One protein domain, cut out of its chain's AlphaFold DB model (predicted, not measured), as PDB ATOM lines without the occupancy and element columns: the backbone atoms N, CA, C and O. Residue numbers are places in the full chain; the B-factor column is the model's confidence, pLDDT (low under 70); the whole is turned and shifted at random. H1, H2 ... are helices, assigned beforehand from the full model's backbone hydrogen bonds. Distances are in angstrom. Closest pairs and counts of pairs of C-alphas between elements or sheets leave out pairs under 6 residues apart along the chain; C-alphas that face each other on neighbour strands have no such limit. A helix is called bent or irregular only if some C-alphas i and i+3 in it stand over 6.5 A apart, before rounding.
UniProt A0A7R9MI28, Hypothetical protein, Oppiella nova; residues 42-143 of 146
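AT A GLANCE: This is residues 42 to 143 of the 146 residues of the protein "Hypothetical protein" of Oppiella nova (UniProt A0A7R9MI28). The model is an open V of helices: one arm is H2 and H6 side by side with H1 packed on the last turn of H6, and the other is the hairpin of H3 and H4, with H5 crossing H3 near the corner. The arms are joined at the corner by the tight links from H2 to H3 and from H5 to H6, with few contacts between them. The printed part has 102 residues, with six named helices, H1 to H6, and no named strand: all helix. It is loose, with a radius of gyration of the C-alphas of 16.7 A and spans of 47 by 35 by 23 A.

IN THESE COORDINATES: H1, residues 42 to 49, begins at C-alpha 42 (44.177, 49.239, -27.974). H2 is residues 53 to 63, and H3 is residues 67 to 79, 17.8 A long. H3 is only just irregular: C-alphas 74 and 77 are 6.7 A apart. H4, residues 89 to 107, is 26.8 A long, and H5 is residues 110 to 121. H6, residues 124 to 142, is 27.3 A long and ends at C-alpha 142 (42.888, 46.512, -20.983).

HOW THE PARTS SIT: H1 touches H6 residues 139 to 142 alone, at a steep tilt of 37 degrees, only just past shallow; the closest C-alphas, of Glu 45 and Leu 142, are 6.8 A apart. H2 touches H6 residues 134 to 142 alone, at a shallow tilt of 11 degrees, opposite ways; the closest C-alphas, of Cys 62 and Arg 134, are 5.1 A apart. H3 and H4 form a hairpin, touching at Cys 78 and Tyr 99, their closest C-alphas, 5.1 A apart. H3 touches H5 at a steep tilt of 48 degrees; their closest C-alphas, of Phe 71 and Leu 115, are 6.1 A apart. H4 and H6 are apart. Every O i to N i+4 pair is within hydrogen-bond range in H1, H2, H4, H5 and H6; in H3, 7 of 9 are.

THE WHOLE: The farthest C-alphas, of Tyr 90 and Gly 143, are 46.9 A apart. The printed part has no cut, and no link is long. Residues 42 to 51, 83 to 87 and 90 to 91 have pLDDT under 70.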
ATOM      1  N   VAL A  42      44.222  50.662 -28.370       65.19
ATOM      2  CA  VAL A  42      44.177  49.239 -27.974       65.19
ATOM      3  C   VAL A  42      45.528  48.562 -28.197       65.19
ATOM      4  O   VAL A  42      46.045  47.918 -27.284       65.19
ATOM      5  N   SER A  43      46.123  48.737 -29.378       63.22
ATOM      6  CA  SER A  43      47.425  48.155 -29.717       63.22
ATOM      7  C   SER A  43      48.545  48.714 -28.838       63.22
ATOM      8  O   SER A  43      49.376  47.949 -28.344       63.22
ATOM      9  N   ALA A  44      48.552  50.024 -28.569       67.31
ATOM     10  CA  ALA A  44      49.533  50.633 -27.674       67.31
ATOM     11  C   ALA A  44      49.412  50.100 -26.238       67.31
ATOM     12  O   ALA A  44      50.428  49.820 -25.603       67.31
ATOM     13  N   GLU A  45      48.194  49.926 -25.720       69.88
ATOM     14  CA  GLU A  45      47.986  49.389 -24.372       69.88
ATOM     15  C   GLU A  45      48.344  47.908 -24.256       69.88
ATOM     16  O   GLU A  45      48.894  47.505 -23.232       69.88
ATOM     17  N   ILE A  46      48.107  47.109 -25.301       66.50
ATOM     18  CA  ILE A  46      48.600  45.727 -25.355       66.50
ATOM     19  C   ILE A  46      50.120  45.726 -25.280       66.50
ATOM     20  O   ILE A  46      50.663  45.064 -24.408       66.50
ATOM     21  N   CYS A  47      50.810  46.524 -26.099       66.62
ATOM     22  CA  CYS A  47      52.273  46.546 -26.088       66.62
ATOM     23  C   CYS A  47      52.865  47.075 -24.773       66.62
ATOM     24  O   CYS A  47      53.924  46.616 -24.353       66.62
ATOM     25  N   LYS A  48      52.177  47.981 -24.067       69.75
ATOM     26  CA  LYS A  48      52.581  48.407 -22.714       69.75
ATOM     27  C   LYS A  48      52.356  47.323 -21.656       69.75
ATOM     28  O   LYS A  48      53.097  47.266 -20.677       69.75
ATOM     29  N   LYS A  49      51.310  46.505 -21.814       66.50
ATOM     30  CA  LYS A  49      50.868  45.503 -20.828       66.50
ATOM     31  C   LYS A  49      51.213  44.066 -21.221       66.50
ATOM     32  O   LYS A  49      50.829  43.152 -20.496       66.50
ATOM     33  N   ASP A  50      51.982  43.860 -22.290       60.97
ATOM     34  CA  ASP A  50      52.358  42.541 -22.820       60.97
ATOM     35  C   ASP A  50      53.210  41.718 -21.831       60.97
ATOM     36  O   ASP A  50      53.394  40.518 -21.981       60.97
ATOM     37  N   HIS A  51      53.693  42.312 -20.741       56.97
ATOM     38  CA  HIS A  51      54.372  41.579 -19.667       56.97
ATOM     39  C   HIS A  51      53.441  41.119 -18.531       56.97
ATOM     40  O   HIS A  51      53.902  40.463 -17.602       56.97
ATOM     41  N   SER A  52      52.147  41.453 -18.575       74.19
ATOM     42  CA  SER A  52      51.173  41.047 -17.557       74.19
ATOM     43  C   SER A  52      50.458  39.755 -17.954       74.19
ATOM     44  O   SER A  52      49.576  39.761 -18.817       74.19
ATOM     45  N   ASP A  53      50.792  38.656 -17.275       72.94
ATOM     46  CA  ASP A  53      50.162  37.344 -17.486       72.94
ATOM     47  C   ASP A  53      48.636  37.374 -17.261       72.94
ATOM     48  O   ASP A  53      47.887  36.679 -17.947       72.94
ATOM     49  N   ASP A  54      48.149  38.232 -16.357       79.06
ATOM     50  CA  ASP A  54      46.714  38.417 -16.100       79.06
ATOM     51  C   ASP A  54      45.991  39.078 -17.285       79.06
ATOM     52  O   ASP A  54      44.905  38.648 -17.685       79.06
ATOM     53  N   VAL A  55      46.603  40.098 -17.897       76.38
ATOM     54  CA  VAL A  55      46.039  40.761 -19.084       76.38
ATOM     55  C   VAL A  55      46.045  39.801 -20.271       76.38
ATOM     56  O   VAL A  55      45.036  39.698 -20.969       76.38
ATOM     57  N   LYS A  56      47.124  39.030 -20.447       73.38
ATOM     58  CA  LYS A  56      47.217  37.979 -21.472       73.38
ATOM     59  C   LYS A  56      46.119  36.933 -21.325       73.38
ATOM     60  O   LYS A  56      45.402  36.668 -22.286       73.38
ATOM     61  N   ALA A  57      45.916  36.398 -20.121       79.38
ATOM     62  CA  ALA A  57      44.870  35.409 -19.864       79.38
ATOM     63  C   ALA A  57      43.456  35.962 -20.119       79.38
ATOM     64  O   ALA A  57      42.582  35.249 -20.616       79.38
ATOM     65  N   LYS A  58      43.209  37.239 -19.799       83.56
ATOM     66  CA  LYS A  58      41.927  37.901 -20.089       83.56
ATOM     67  C   LYS A  58      41.707  38.087 -21.588       83.56
ATOM     68  O   LYS A  58      40.611  37.805 -22.061       83.56
ATOM     69  N   ILE A  59      42.730  38.523 -22.325       81.81
ATOM     70  CA  ILE A  59      42.665  38.663 -23.785       81.81
ATOM     71  C   ILE A  59      42.426  37.300 -24.442       81.81
ATOM     72  O   ILE A  59      41.580  37.206 -25.329       81.81
ATOM     73  N   GLU A  60      43.072  36.239 -23.960       81.44
ATOM     74  CA  GLU A  60      42.878  34.894 -24.505       81.44
ATOM     75  C   GLU A  60      41.440  34.392 -24.313       81.44
ATOM     76  O   GLU A  60      40.817  33.905 -25.254       81.44
ATOM     77  N   LYS A  61      40.827  34.649 -23.153       86.00
ATOM     78  CA  LYS A  61      39.390  34.381 -22.954       86.00
ATOM     79  C   LYS A  61      38.496  35.185 -23.900       86.00
ATOM     80  O   LYS A  61      37.459  34.695 -24.335       86.00
ATOM     81  N   CYS A  62      38.868  36.421 -24.226       85.19
ATOM     82  CA  CYS A  62      38.126  37.219 -25.202       85.19
ATOM     83  C   CYS A  62      38.269  36.659 -26.623       85.19
ATOM     84  O   CYS A  62      37.310  36.681 -27.395       85.19
ATOM     85  N   ASN A  63      39.449  36.139 -26.964       81.25
ATOM     86  CA  ASN A  63      39.722  35.469 -28.230       81.25
ATOM     87  C   ASN A  63      38.876  34.201 -28.411       81.25
ATOM     88  O   ASN A  63      38.487  33.878 -29.533       81.25
ATOM     89  N   GLU A  64      38.501  33.529 -27.318       82.94
ATOM     90  CA  GLU A  64      37.626  32.358 -27.380       82.94
ATOM     91  C   GLU A  64      36.205  32.652 -27.899       82.94
ATOM     92  O   GLU A  64      35.519  31.721 -28.336       82.94
ATOM     93  N   LEU A  65      35.772  33.920 -27.881       80.06
ATOM     94  CA  LEU A  65      34.438  34.353 -28.314       80.06
ATOM     95  C   LEU A  65      34.272  34.376 -29.841       80.06
ATOM     96  O   LEU A  65      33.142  34.330 -30.332       80.06
ATOM     97  N   ASP A  66      35.374  34.437 -30.594       80.75
ATOM     98  CA  ASP A  66      35.361  34.599 -32.046       80.75
ATOM     99  C   ASP A  66      35.987  33.385 -32.746       80.75
ATOM    100  O   ASP A  66      37.203  33.191 -32.760       80.75
ATOM    101  N   ALA A  67      35.140  32.557 -33.363       77.25
ATOM    102  CA  ALA A  67      35.582  31.400 -34.141       77.25
ATOM    103  C   ALA A  67      36.458  31.804 -35.338       77.25
ATOM    104  O   ALA A  67      37.319  31.032 -35.753       77.25
ATOM    105  N   TYR A  68      36.279  33.022 -35.866       78.12
ATOM    106  CA  TYR A  68      37.098  33.533 -36.962       78.12
ATOM    107  C   TYR A  68      38.514  33.849 -36.483       78.12
ATOM    108  O   TYR A  68      39.478  33.498 -37.160       78.12
ATOM    109  N   TYR A  69      38.655  34.402 -35.273       78.62
ATOM    110  CA  TYR A  69      39.963  34.556 -34.637       78.62
ATOM    111  C   TYR A  69      40.662  33.207 -34.451       78.62
ATOM    112  O   TYR A  69      41.818  33.058 -34.837       78.62
ATOM    113  N   LYS A  70      39.960  32.209 -33.894       81.38
ATOM    114  CA  LYS A  70      40.520  30.860 -33.682       81.38
ATOM    115  C   LYS A  70      40.993  30.238 -34.990       81.38
ATOM    116  O   LYS A  70      42.095  29.702 -35.053       81.38
ATOM    117  N   PHE A  71      40.175  30.345 -36.035       83.00
ATOM    118  CA  PHE A  71      40.514  29.839 -37.357       83.00
ATOM    119  C   PHE A  71      41.728  30.559 -37.950       83.00
ATOM    120  O   PHE A  71      42.667  29.895 -38.380       83.00
ATOM    121  N   ASN A  72      41.768  31.892 -37.890       76.94
ATOM    122  CA  ASN A  72      42.921  32.661 -38.357       76.94
ATOM    123  C   ASN A  72      44.189  32.333 -37.568       76.94
ATOM    124  O   ASN A  72      45.256  32.201 -38.155       76.94
ATOM    125  N   ASN A  73      44.097  32.157 -36.248       82.06
ATOM    126  CA  ASN A  73      45.244  31.767 -35.432       82.06
ATOM    127  C   ASN A  73      45.765  30.373 -35.826       82.06
ATOM    128  O   ASN A  73      46.973  30.163 -35.923       82.06
ATOM    129  N   LEU A  74      44.854  29.444 -36.137       83.31
ATOM    130  CA  LEU A  74      45.187  28.108 -36.623       83.31
ATOM    131  C   LEU A  74      45.882  28.143 -37.997       83.31
ATOM    132  O   LEU A  74      46.834  27.388 -38.221       83.31
ATOM    133  N   THR A  75      45.439  29.010 -38.916       81.12
ATOM    134  CA  THR A  75      46.029  29.152 -40.263       81.12
ATOM    135  C   THR A  75      47.282  30.020 -40.291       81.12
ATOM    136  O   THR A  75      48.117  29.841 -41.180       81.12
ATOM    137  N   ARG A  76      47.486  30.883 -39.287       80.62
ATOM    138  CA  ARG A  76      48.600  31.844 -39.219       80.62
ATOM    139  C   ARG A  76      49.975  31.194 -39.323       80.62
ATOM    140  O   ARG A  76      50.895  31.771 -39.896       80.62
ATOM    141  N   GLN A  77      50.138  29.985 -38.787       77.50
ATOM    142  CA  GLN A  77      51.392  29.235 -38.919       77.50
ATOM    143  C   GLN A  77      51.770  28.966 -40.384       77.50
ATOM    144  O   GLN A  77      52.952  28.925 -40.709       77.50
ATOM    145  N   CYS A  78      50.775  28.825 -41.265       80.81
ATOM    146  CA  CYS A  78      50.991  28.683 -42.696       80.81
ATOM    147  C   CYS A  78      51.219  30.043 -43.358       80.81
ATOM    148  O   CYS A  78      52.082  30.138 -44.224       80.81
ATOM    149  N   ASP A  79      50.517  31.097 -42.933       75.38
ATOM    150  CA  ASP A  79      50.697  32.455 -43.476       75.38
ATOM    151  C   ASP A  79      52.134  32.972 -43.303       75.38
ATOM    152  O   ASP A  79      52.664  33.609 -44.210       75.38
ATOM    153  N   LYS A  80      52.811  32.603 -42.205       78.38
ATOM    154  CA  LYS A  80      54.240  32.900 -41.964       78.38
ATOM    155  C   LYS A  80      55.204  32.274 -42.982       78.38
ATOM    156  O   LYS A  80      56.384  32.608 -42.982       78.38
ATOM    157  N   LEU A  81      54.738  31.324 -43.793       77.94
ATOM    158  CA  LEU A  81      55.545  30.666 -44.822       77.94
ATOM    159  C   LEU A  81      55.479  31.383 -46.168       77.94
ATOM    160  O   LEU A  81      56.293  31.071 -47.038       77.94
ATOM    161  N   ARG A  82      54.532  32.317 -46.345       74.00
ATOM    162  CA  ARG A  82      54.502  33.169 -47.533       74.00
ATOM    163  C   ARG A  82      55.761  34.023 -47.555       74.00
ATOM    164  O   ARG A  82      56.227  34.491 -46.516       74.00
ATOM    165  N   ALA A  83      56.324  34.195 -48.741       62.31
ATOM    166  CA  ALA A  83      57.493  35.036 -48.902       62.31
ATOM    167  C   ALA A  83      57.137  36.506 -48.610       62.31
ATOM    168  O   ALA A  83      55.992  36.933 -48.784       62.31
ATOM    169  N   HIS A  84      58.105  37.271 -48.106       62.94
ATOM    170  CA  HIS A  84      57.881  38.676 -47.776       62.94
ATOM    171  C   HIS A  84      57.811  39.535 -49.046       62.94
ATOM    172  O   HIS A  84      58.494  39.248 -50.021       62.94
ATOM    173  N   PRO A  85      57.064  40.650 -49.039       54.09
ATOM    174  CA  PRO A  85      57.099  41.596 -50.148       54.09
ATOM    175  C   PRO A  85      58.545  42.048 -50.422       54.09
ATOM    176  O   PRO A  85      59.182  42.639 -49.550       54.09
ATOM    177  N   GLY A  86      59.068  41.757 -51.618       60.22
ATOM    178  CA  GLY A  86      60.434  42.113 -52.027       60.22
ATOM    179  C   GLY A  86      61.421  40.946 -52.163       60.22
ATOM    180  O   GLY A  86      62.590  41.194 -52.467       60.22
ATOM    181  N   SER A  87      60.997  39.689 -51.978       64.50
ATOM    182  CA  SER A  87      61.800  38.527 -52.384       64.50
ATOM    183  C   SER A  87      61.964  38.450 -53.906       64.50
ATOM    184  O   SER A  87      61.171  38.976 -54.683       64.50
ATOM    185  N   ALA A  88      63.027  37.781 -54.357       71.19
ATOM    186  CA  ALA A  88      63.145  37.402 -55.760       71.19
ATOM    187  C   ALA A  88      62.019  36.417 -56.128       71.19
ATOM    188  O   ALA A  88      61.692  35.554 -55.320       71.19
ATOM    189  N   TYR A  89      61.511  36.475 -57.364       70.94
ATOM    190  CA  TYR A  89      60.407  35.634 -57.871       70.94
ATOM    191  C   TYR A  89      60.491  34.144 -57.466       70.94
ATOM    192  O   TYR A  89      59.502  33.532 -57.078       70.94
ATOM    193  N   TYR A  90      61.691  33.556 -57.493       65.88
ATOM    194  CA  TYR A  90      61.912  32.159 -57.094       65.88
ATOM    195  C   TYR A  90      61.686  31.877 -55.601       65.88
ATOM    196  O   TYR A  90      61.333  30.759 -55.229       65.88
ATOM    197  N   GLU A  91      61.942  32.850 -54.734       69.94
ATOM    198  CA  GLU A  91      61.671  32.733 -53.301       69.94
ATOM    199  C   GLU A  91      60.181  32.947 -53.002       69.94
ATOM    200  O   GLU A  91      59.663  32.302 -52.089       69.94
ATOM    201  N   ASP A  92      59.475  33.726 -53.829       70.81
ATOM    202  CA  ASP A  92      58.014  33.856 -53.772       70.81
ATOM    203  C   ASP A  92      57.321  32.529 -54.108       70.81
ATOM    204  O   ASP A  92      56.538  32.024 -53.302       70.81
ATOM    205  N   GLU A  93      57.686  31.887 -55.226       72.81
ATOM    206  CA  GLU A  93      57.127  30.580 -55.607       72.81
ATOM    207  C   GLU A  93      57.402  29.500 -54.544       72.81
ATOM    208  O   GLU A  93      56.525  28.701 -54.207       72.81
ATOM    209  N   LYS A  94      58.606  29.485 -53.952       78.19
ATOM    210  CA  LYS A  94      58.924  28.571 -52.842       78.19
ATOM    211  C   LYS A  94      58.090  28.862 -51.596       78.19
ATOM    212  O   LYS A  94      57.688  27.914 -50.916       78.19
ATOM    213  N   GLY A  95      57.867  30.134 -51.270       75.38
ATOM    214  CA  GLY A  95      57.015  30.549 -50.158       75.38
ATOM    215  C   GLY A  95      55.575  30.075 -50.346       75.38
ATOM    216  O   GLY A  95      55.003  29.445 -49.456       75.38
ATOM    217  N   ASP A  96      55.029  30.257 -51.546       78.50
ATOM    218  CA  ASP A  96      53.678  29.816 -51.890       78.50
ATOM    219  C   ASP A  96      53.533  28.290 -51.865       78.50
ATOM    220  O   ASP A  96      52.556  27.774 -51.311       78.50
ATOM    221  N   CYS A  97      54.519  27.538 -52.367       82.94
ATOM    222  CA  CYS A  97      54.520  26.078 -52.243       82.94
ATOM    223  C   CYS A  97      54.489  25.631 -50.771       82.94
ATOM    224  O   CYS A  97      53.697  24.762 -50.402       82.94
ATOM    225  N   ARG A  98      55.308  26.245 -49.906       81.75
ATOM    226  CA  ARG A  98      55.339  25.931 -48.466       81.75
ATOM    227  C   ARG A  98      54.023  26.282 -47.776       81.75
ATOM    228  O   ARG A  98      53.531  25.488 -46.971       81.75
ATOM    229  N   TYR A  99      53.435  27.430 -48.113       84.44
ATOM    230  CA  TYR A  99      52.110  27.829 -47.647       84.44
ATOM    231  C   TYR A  99      51.053  26.783 -48.032       84.44
ATOM    232  O   TYR A  99      50.330  26.294 -47.162       84.44
ATOM    233  N   GLN A 100      50.997  26.378 -49.305       83.69
ATOM    234  CA  GLN A 100      50.012  25.408 -49.790       83.69
ATOM    235  C   GLN A 100      50.180  24.032 -49.141       83.69
ATOM    236  O   GLN A 100      49.192  23.412 -48.743       83.69
ATOM    237  N   GLU A 101      51.414  23.548 -48.987       89.12
ATOM    238  CA  GLU A 101      51.678  22.282 -48.302       89.12
ATOM    239  C   GLU A 101      51.265  22.323 -46.828       89.12
ATOM    240  O   GLU A 101      50.653  21.371 -46.330       89.12
ATOM    241  N   CYS A 102      51.573  23.420 -46.133       89.00
ATOM    242  CA  CYS A 102      51.146  23.633 -44.756       89.00
ATOM    243  C   CYS A 102      49.622  23.641 -44.656       89.00
ATOM    244  O   CYS A 102      49.052  22.873 -43.879       89.00
ATOM    245  N   TYR A 103      48.953  24.431 -45.498       87.75
ATOM    246  CA  TYR A 103      47.501  24.556 -45.487       87.75
ATOM    247  C   TYR A 103      46.816  23.225 -45.814       87.75
ATOM    248  O   TYR A 103      45.848  22.840 -45.163       87.75
ATOM    249  N   LYS A 104      47.360  22.450 -46.761       89.25
ATOM    250  CA  LYS A 104      46.871  21.104 -47.082       89.25
ATOM    251  C   LYS A 104      46.982  20.166 -45.882       89.25
ATOM    252  O   LYS A 104      46.029  19.448 -45.586       89.25
ATOM    253  N   LYS A 105      48.107  20.165 -45.160       92.19
ATOM    254  CA  LYS A 105      48.254  19.370 -43.925       92.19
ATOM    255  C   LYS A 105      47.255  19.825 -42.862       92.19
ATOM    256  O   LYS A 105      46.554  18.992 -42.293       92.19
ATOM    257  N   LEU A 106      47.144  21.136 -42.664       90.19
ATOM    258  CA  LEU A 106      46.242  21.744 -41.696       90.19
ATOM    259  C   LEU A 106      44.777  21.401 -41.979       90.19
ATOM    260  O   LEU A 106      44.065  21.006 -41.064       90.19
ATOM    261  N   SER A 107      44.355  21.432 -43.245       88.69
ATOM    262  CA  SER A 107      42.978  21.126 -43.656       88.69
ATOM    263  C   SER A 107      42.529  19.694 -43.345       88.69
ATOM    264  O   SER A 107      41.332  19.401 -43.270       88.69
ATOM    265  N   HIS A 108      43.479  18.778 -43.133       92.31
ATOM    266  CA  HIS A 108      43.176  17.409 -42.739       92.31
ATOM    267  C   HIS A 108      42.999  17.246 -41.226       92.31
ATOM    268  O   HIS A 108      42.445  16.221 -40.811       92.31
ATOM    269  N   SER A 109      43.416  18.230 -40.421       93.44
ATOM    270  CA  SER A 109      43.312  18.184 -38.964       93.44
ATOM    271  C   SER A 109      41.850  18.206 -38.504       93.44
ATOM    272  O   SER A 109      40.953  18.716 -39.184       93.44
ATOM    273  N   LYS A 110      41.596  17.603 -37.339       94.00
ATOM    274  CA  LYS A 110      40.265  17.588 -36.723       94.00
ATOM    275  C   LYS A 110      39.820  19.008 -36.357       94.00
ATOM    276  O   LYS A 110      38.720  19.405 -36.724       94.00
ATOM    277  N   GLU A 111      40.711  19.764 -35.723       91.25
ATOM    278  CA  GLU A 111      40.476  21.138 -35.278       91.25
ATOM    279  C   GLU A 111      40.101  22.069 -36.440       91.25
ATOM    280  O   GLU A 111      39.109  22.790 -36.358       91.25
ATOM    281  N   PHE A 112      40.815  21.983 -37.570       91.19
ATOM    282  CA  PHE A 112      40.497  22.777 -38.759       91.19
ATOM    283  C   PHE A 112      39.094  22.470 -39.281       91.19
ATOM    284  O   PHE A 112      38.324  23.378 -39.587       91.19
ATOM    285  N   LYS A 113      38.736  21.184 -39.374       91.88
ATOM    286  CA  LYS A 113      37.417  20.758 -39.861       91.88
ATOM    287  C   LYS A 113      36.292  21.194 -38.927       91.88
ATOM    288  O   LYS A 113      35.212  21.527 -39.408       91.88
ATOM    289  N   GLU A 114      36.520  21.163 -37.618       92.31
ATOM    290  CA  GLU A 114      35.549  21.605 -36.615       92.31
ATOM    291  C   GLU A 114      35.332  23.119 -36.686       92.31
ATOM    292  O   GLU A 114      34.189  23.551 -36.832       92.31
ATOM    293  N   LEU A 115      36.409  23.909 -36.704       88.12
ATOM    294  CA  LEU A 115      36.326  25.367 -36.827       88.12
ATOM    295  C   LEU A 115      35.748  25.807 -38.176       88.12
ATOM    296  O   LEU A 115      34.926  26.717 -38.211       88.12
ATOM    297  N   SER A 116      36.118  25.148 -39.279       86.00
ATOM    298  CA  SER A 116      35.553  25.437 -40.604       86.00
ATOM    299  C   SER A 116      34.042  25.209 -40.621       86.00
ATOM    300  O   SER A 116      33.301  26.067 -41.087       86.00
ATOM    301  N   LYS A 117      33.563  24.090 -40.059       91.31
ATOM    302  CA  LYS A 117      32.122  23.814 -39.954       91.31
ATOM    303  C   LYS A 117      31.405  24.809 -39.049       91.31
ATOM    304  O   LYS A 117      30.301  25.232 -39.384       91.31
ATOM    305  N   GLU A 118      32.006  25.168 -37.912       88.25
ATOM    306  CA  GLU A 118      31.451  26.201 -37.035       88.25
ATOM    307  C   GLU A 118      31.302  27.506 -37.814       88.25
ATOM    308  O   GLU A 118      30.205  28.056 -37.869       88.25
ATOM    309  N   LEU A 119      32.361  27.961 -38.485       83.81
ATOM    310  CA  LEU A 119      32.331  29.175 -39.289       83.81
ATOM    311  C   LEU A 119      31.249  29.126 -40.359       83.81
ATOM    312  O   LEU A 119      30.422  30.036 -40.402       83.81
ATOM    313  N   ASP A 120      31.203  28.069 -41.166       83.81
ATOM    314  CA  ASP A 120      30.211  27.901 -42.234       83.81
ATOM    315  C   ASP A 120      28.767  27.914 -41.709       83.81
ATOM    316  O   ASP A 120      27.863  28.381 -42.400       83.81
ATOM    317  N   SER A 121      28.546  27.469 -40.468       89.06
ATOM    318  CA  SER A 121      27.228  27.495 -39.819       89.06
ATOM    319  C   SER A 121      26.808  28.876 -39.293       89.06
ATOM    320  O   SER A 121      25.621  29.107 -39.048       89.06
ATOM    321  N   LEU A 122      27.751  29.807 -39.110       81.88
ATOM    322  CA  LEU A 122      27.472  31.140 -38.579       81.88
ATOM    323  C   LEU A 122      27.016  32.089 -39.690       81.88
ATOM    324  O   LEU A 122      27.732  32.302 -40.671       81.88
ATOM    325  N   SER A 123      25.877  32.752 -39.473       83.00
ATOM    326  CA  SER A 123      25.451  33.873 -40.314       83.00
ATOM    327  C   SER A 123      26.427  35.047 -40.215       83.00
ATOM    328  O   SER A 123      27.077  35.248 -39.187       83.00
ATOM    329  N   GLU A 124      26.487  35.869 -41.263       75.19
ATOM    330  CA  GLU A 124      27.299  37.093 -41.291       75.19
ATOM    331  C   GLU A 124      27.014  38.004 -40.083       75.19
ATOM    332  O   GLU A 124      27.937  38.447 -39.402       75.19
ATOM    333  N   GLU A 125      25.737  38.193 -39.738       77.44
ATOM    334  CA  GLU A 125      25.317  38.970 -38.566       77.44
ATOM    335  C   GLU A 125      25.868  38.389 -37.254       77.44
ATOM    336  O   GLU A 125      26.346  39.130 -36.391       77.44
ATOM    337  N   THR A 126      25.865  37.061 -37.111       77.94
ATOM    338  CA  THR A 126      26.401  36.397 -35.915       77.94
ATOM    339  C   THR A 126      27.915  36.557 -35.824       77.94
ATOM    340  O   THR A 126      28.435  36.823 -34.741       77.94
ATOM    341  N   ARG A 127      28.628  36.432 -36.952       71.69
ATOM    342  CA  ARG A 127      30.086  36.624 -37.013       71.69
ATOM    343  C   ARG A 127      30.464  38.042 -36.581       71.69
ATOM    344  O   ARG A 127      31.326  38.213 -35.724       71.69
ATOM    345  N   ILE A 128      29.755  39.050 -37.092       71.56
ATOM    346  CA  ILE A 128      29.977  40.456 -36.727       71.56
ATOM    347  C   ILE A 128      29.694  40.695 -35.244       71.56
ATOM    348  O   ILE A 128      30.497  41.326 -34.555       71.56
ATOM    349  N   LYS A 129      28.582  40.160 -34.723       76.19
ATOM    350  CA  LYS A 129      28.229  40.297 -33.307       76.19
ATOM    351  C   LYS A 129      29.295  39.687 -32.392       76.19
ATOM    352  O   LYS A 129      29.728  40.359 -31.458       76.19
ATOM    353  N   LYS A 130      29.747  38.462 -32.682       78.50
ATOM    354  CA  LYS A 130      30.817  37.788 -31.926       78.50
ATOM    355  C   LYS A 130      32.132  38.573 -31.975       78.50
ATOM    356  O   LYS A 130      32.758  38.781 -30.938       78.50
ATOM    357  N   GLY A 131      32.514  39.083 -33.148       74.19
ATOM    358  CA  GLY A 131      33.705  39.922 -33.293       74.19
ATOM    359  C   GLY A 131      33.621  41.225 -32.484       74.19
ATOM    360  O   GLY A 131      34.586  41.623 -31.827       74.19
ATOM    361  N   PHE A 132      32.446  41.859 -32.435       74.56
ATOM    362  CA  PHE A 132      32.223  43.045 -31.605       74.56
ATOM    363  C   PHE A 132      32.222  42.732 -30.100       74.56
ATOM    364  O   PHE A 132      32.772  43.497 -29.307       74.56
ATOM    365  N   GLU A 133      31.650  41.602 -29.680       80.25
ATOM    366  CA  GLU A 133      31.712  41.133 -28.287       80.25
ATOM    367  C   GLU A 133      33.157  40.872 -27.844       80.25
ATOM    368  O   GLU A 133      33.558  41.322 -26.764       80.25
ATOM    369  N   ARG A 134      33.965  40.244 -28.707       81.25
ATOM    370  CA  ARG A 134      35.408  40.073 -28.500       81.25
ATOM    371  C   ARG A 134      36.119  41.415 -28.331       81.25
ATOM    372  O   ARG A 134      36.845  41.589 -27.354       81.25
ATOM    373  N   TYR A 135      35.868  42.386 -29.211       77.25
ATOM    374  CA  TYR A 135      36.437  43.736 -29.099       77.25
ATOM    375  C   TYR A 135      36.123  44.397 -27.748       77.25
ATOM    376  O   TYR A 135      37.025  44.865 -27.048       77.25
ATOM    377  N   LYS A 136      34.850  44.383 -27.335       81.75
ATOM    378  CA  LYS A 136      34.430  44.929 -26.036       81.75
ATOM    379  C   LYS A 136      35.119  44.228 -24.870       81.75
ATOM    380  O   LYS A 136      35.493  44.880 -23.897       81.75
ATOM    381  N   CYS A 137      35.267  42.908 -24.954       84.06
ATOM    382  CA  CYS A 137      35.956  42.114 -23.947       84.06
ATOM    383  C   CYS A 137      37.432  42.530 -23.826       84.06
ATOM    384  O   CYS A 137      37.891  42.799 -22.716       84.06
ATOM    385  N   ILE A 138      38.142  42.687 -24.949       80.94
ATOM    386  CA  ILE A 138      39.550  43.115 -24.975       80.94
ATOM    387  C   ILE A 138      39.709  44.508 -24.365       80.94
ATOM    388  O   ILE A 138      40.565  44.709 -23.506       80.94
ATOM    389  N   ARG A 139      38.845  45.467 -24.724       82.69
ATOM    390  CA  ARG A 139      38.889  46.813 -24.128       82.69
ATOM    391  C   ARG A 139      38.701  46.777 -22.617       82.69
ATOM    392  O   ARG A 139      39.470  47.408 -21.898       82.69
ATOM    393  N   LYS A 140      37.763  45.968 -22.113       84.50
ATOM    394  CA  LYS A 140      37.604  45.758 -20.664       84.50
ATOM    395  C   LYS A 140      38.838  45.124 -20.028       84.50
ATOM    396  O   LYS A 140      39.246  45.572 -18.961       84.50
ATOM    397  N   ALA A 141      39.437  44.120 -20.669       85.31
ATOM    398  CA  ALA A 141      40.659  43.474 -20.188       85.31
ATOM    399  C   ALA A 141      41.825  44.469 -20.062       85.31
ATOM    400  O   ALA A 141      42.612  44.384 -19.121       85.31
ATOM    401  N   LEU A 142      41.887  45.448 -20.968       80.25
ATOM    402  CA  LEU A 142      42.888  46.512 -20.983       80.25
ATOM    403  C   LEU A 142      42.550  47.701 -20.068       80.25
ATOM    404  O   LEU A 142      43.403  48.568 -19.876       80.25
ATOM    405  N   GLY A 143      41.352  47.750 -19.475       81.75
ATOM    406  CA  GLY A 143      40.891  48.873 -18.649       81.75
ATOM    407  C   GLY A 143      40.444  50.103 -19.452       81.75
ATOM    408  O   GLY A 143      40.431  51.210 -18.921       81.75
TER     409      GLY A 143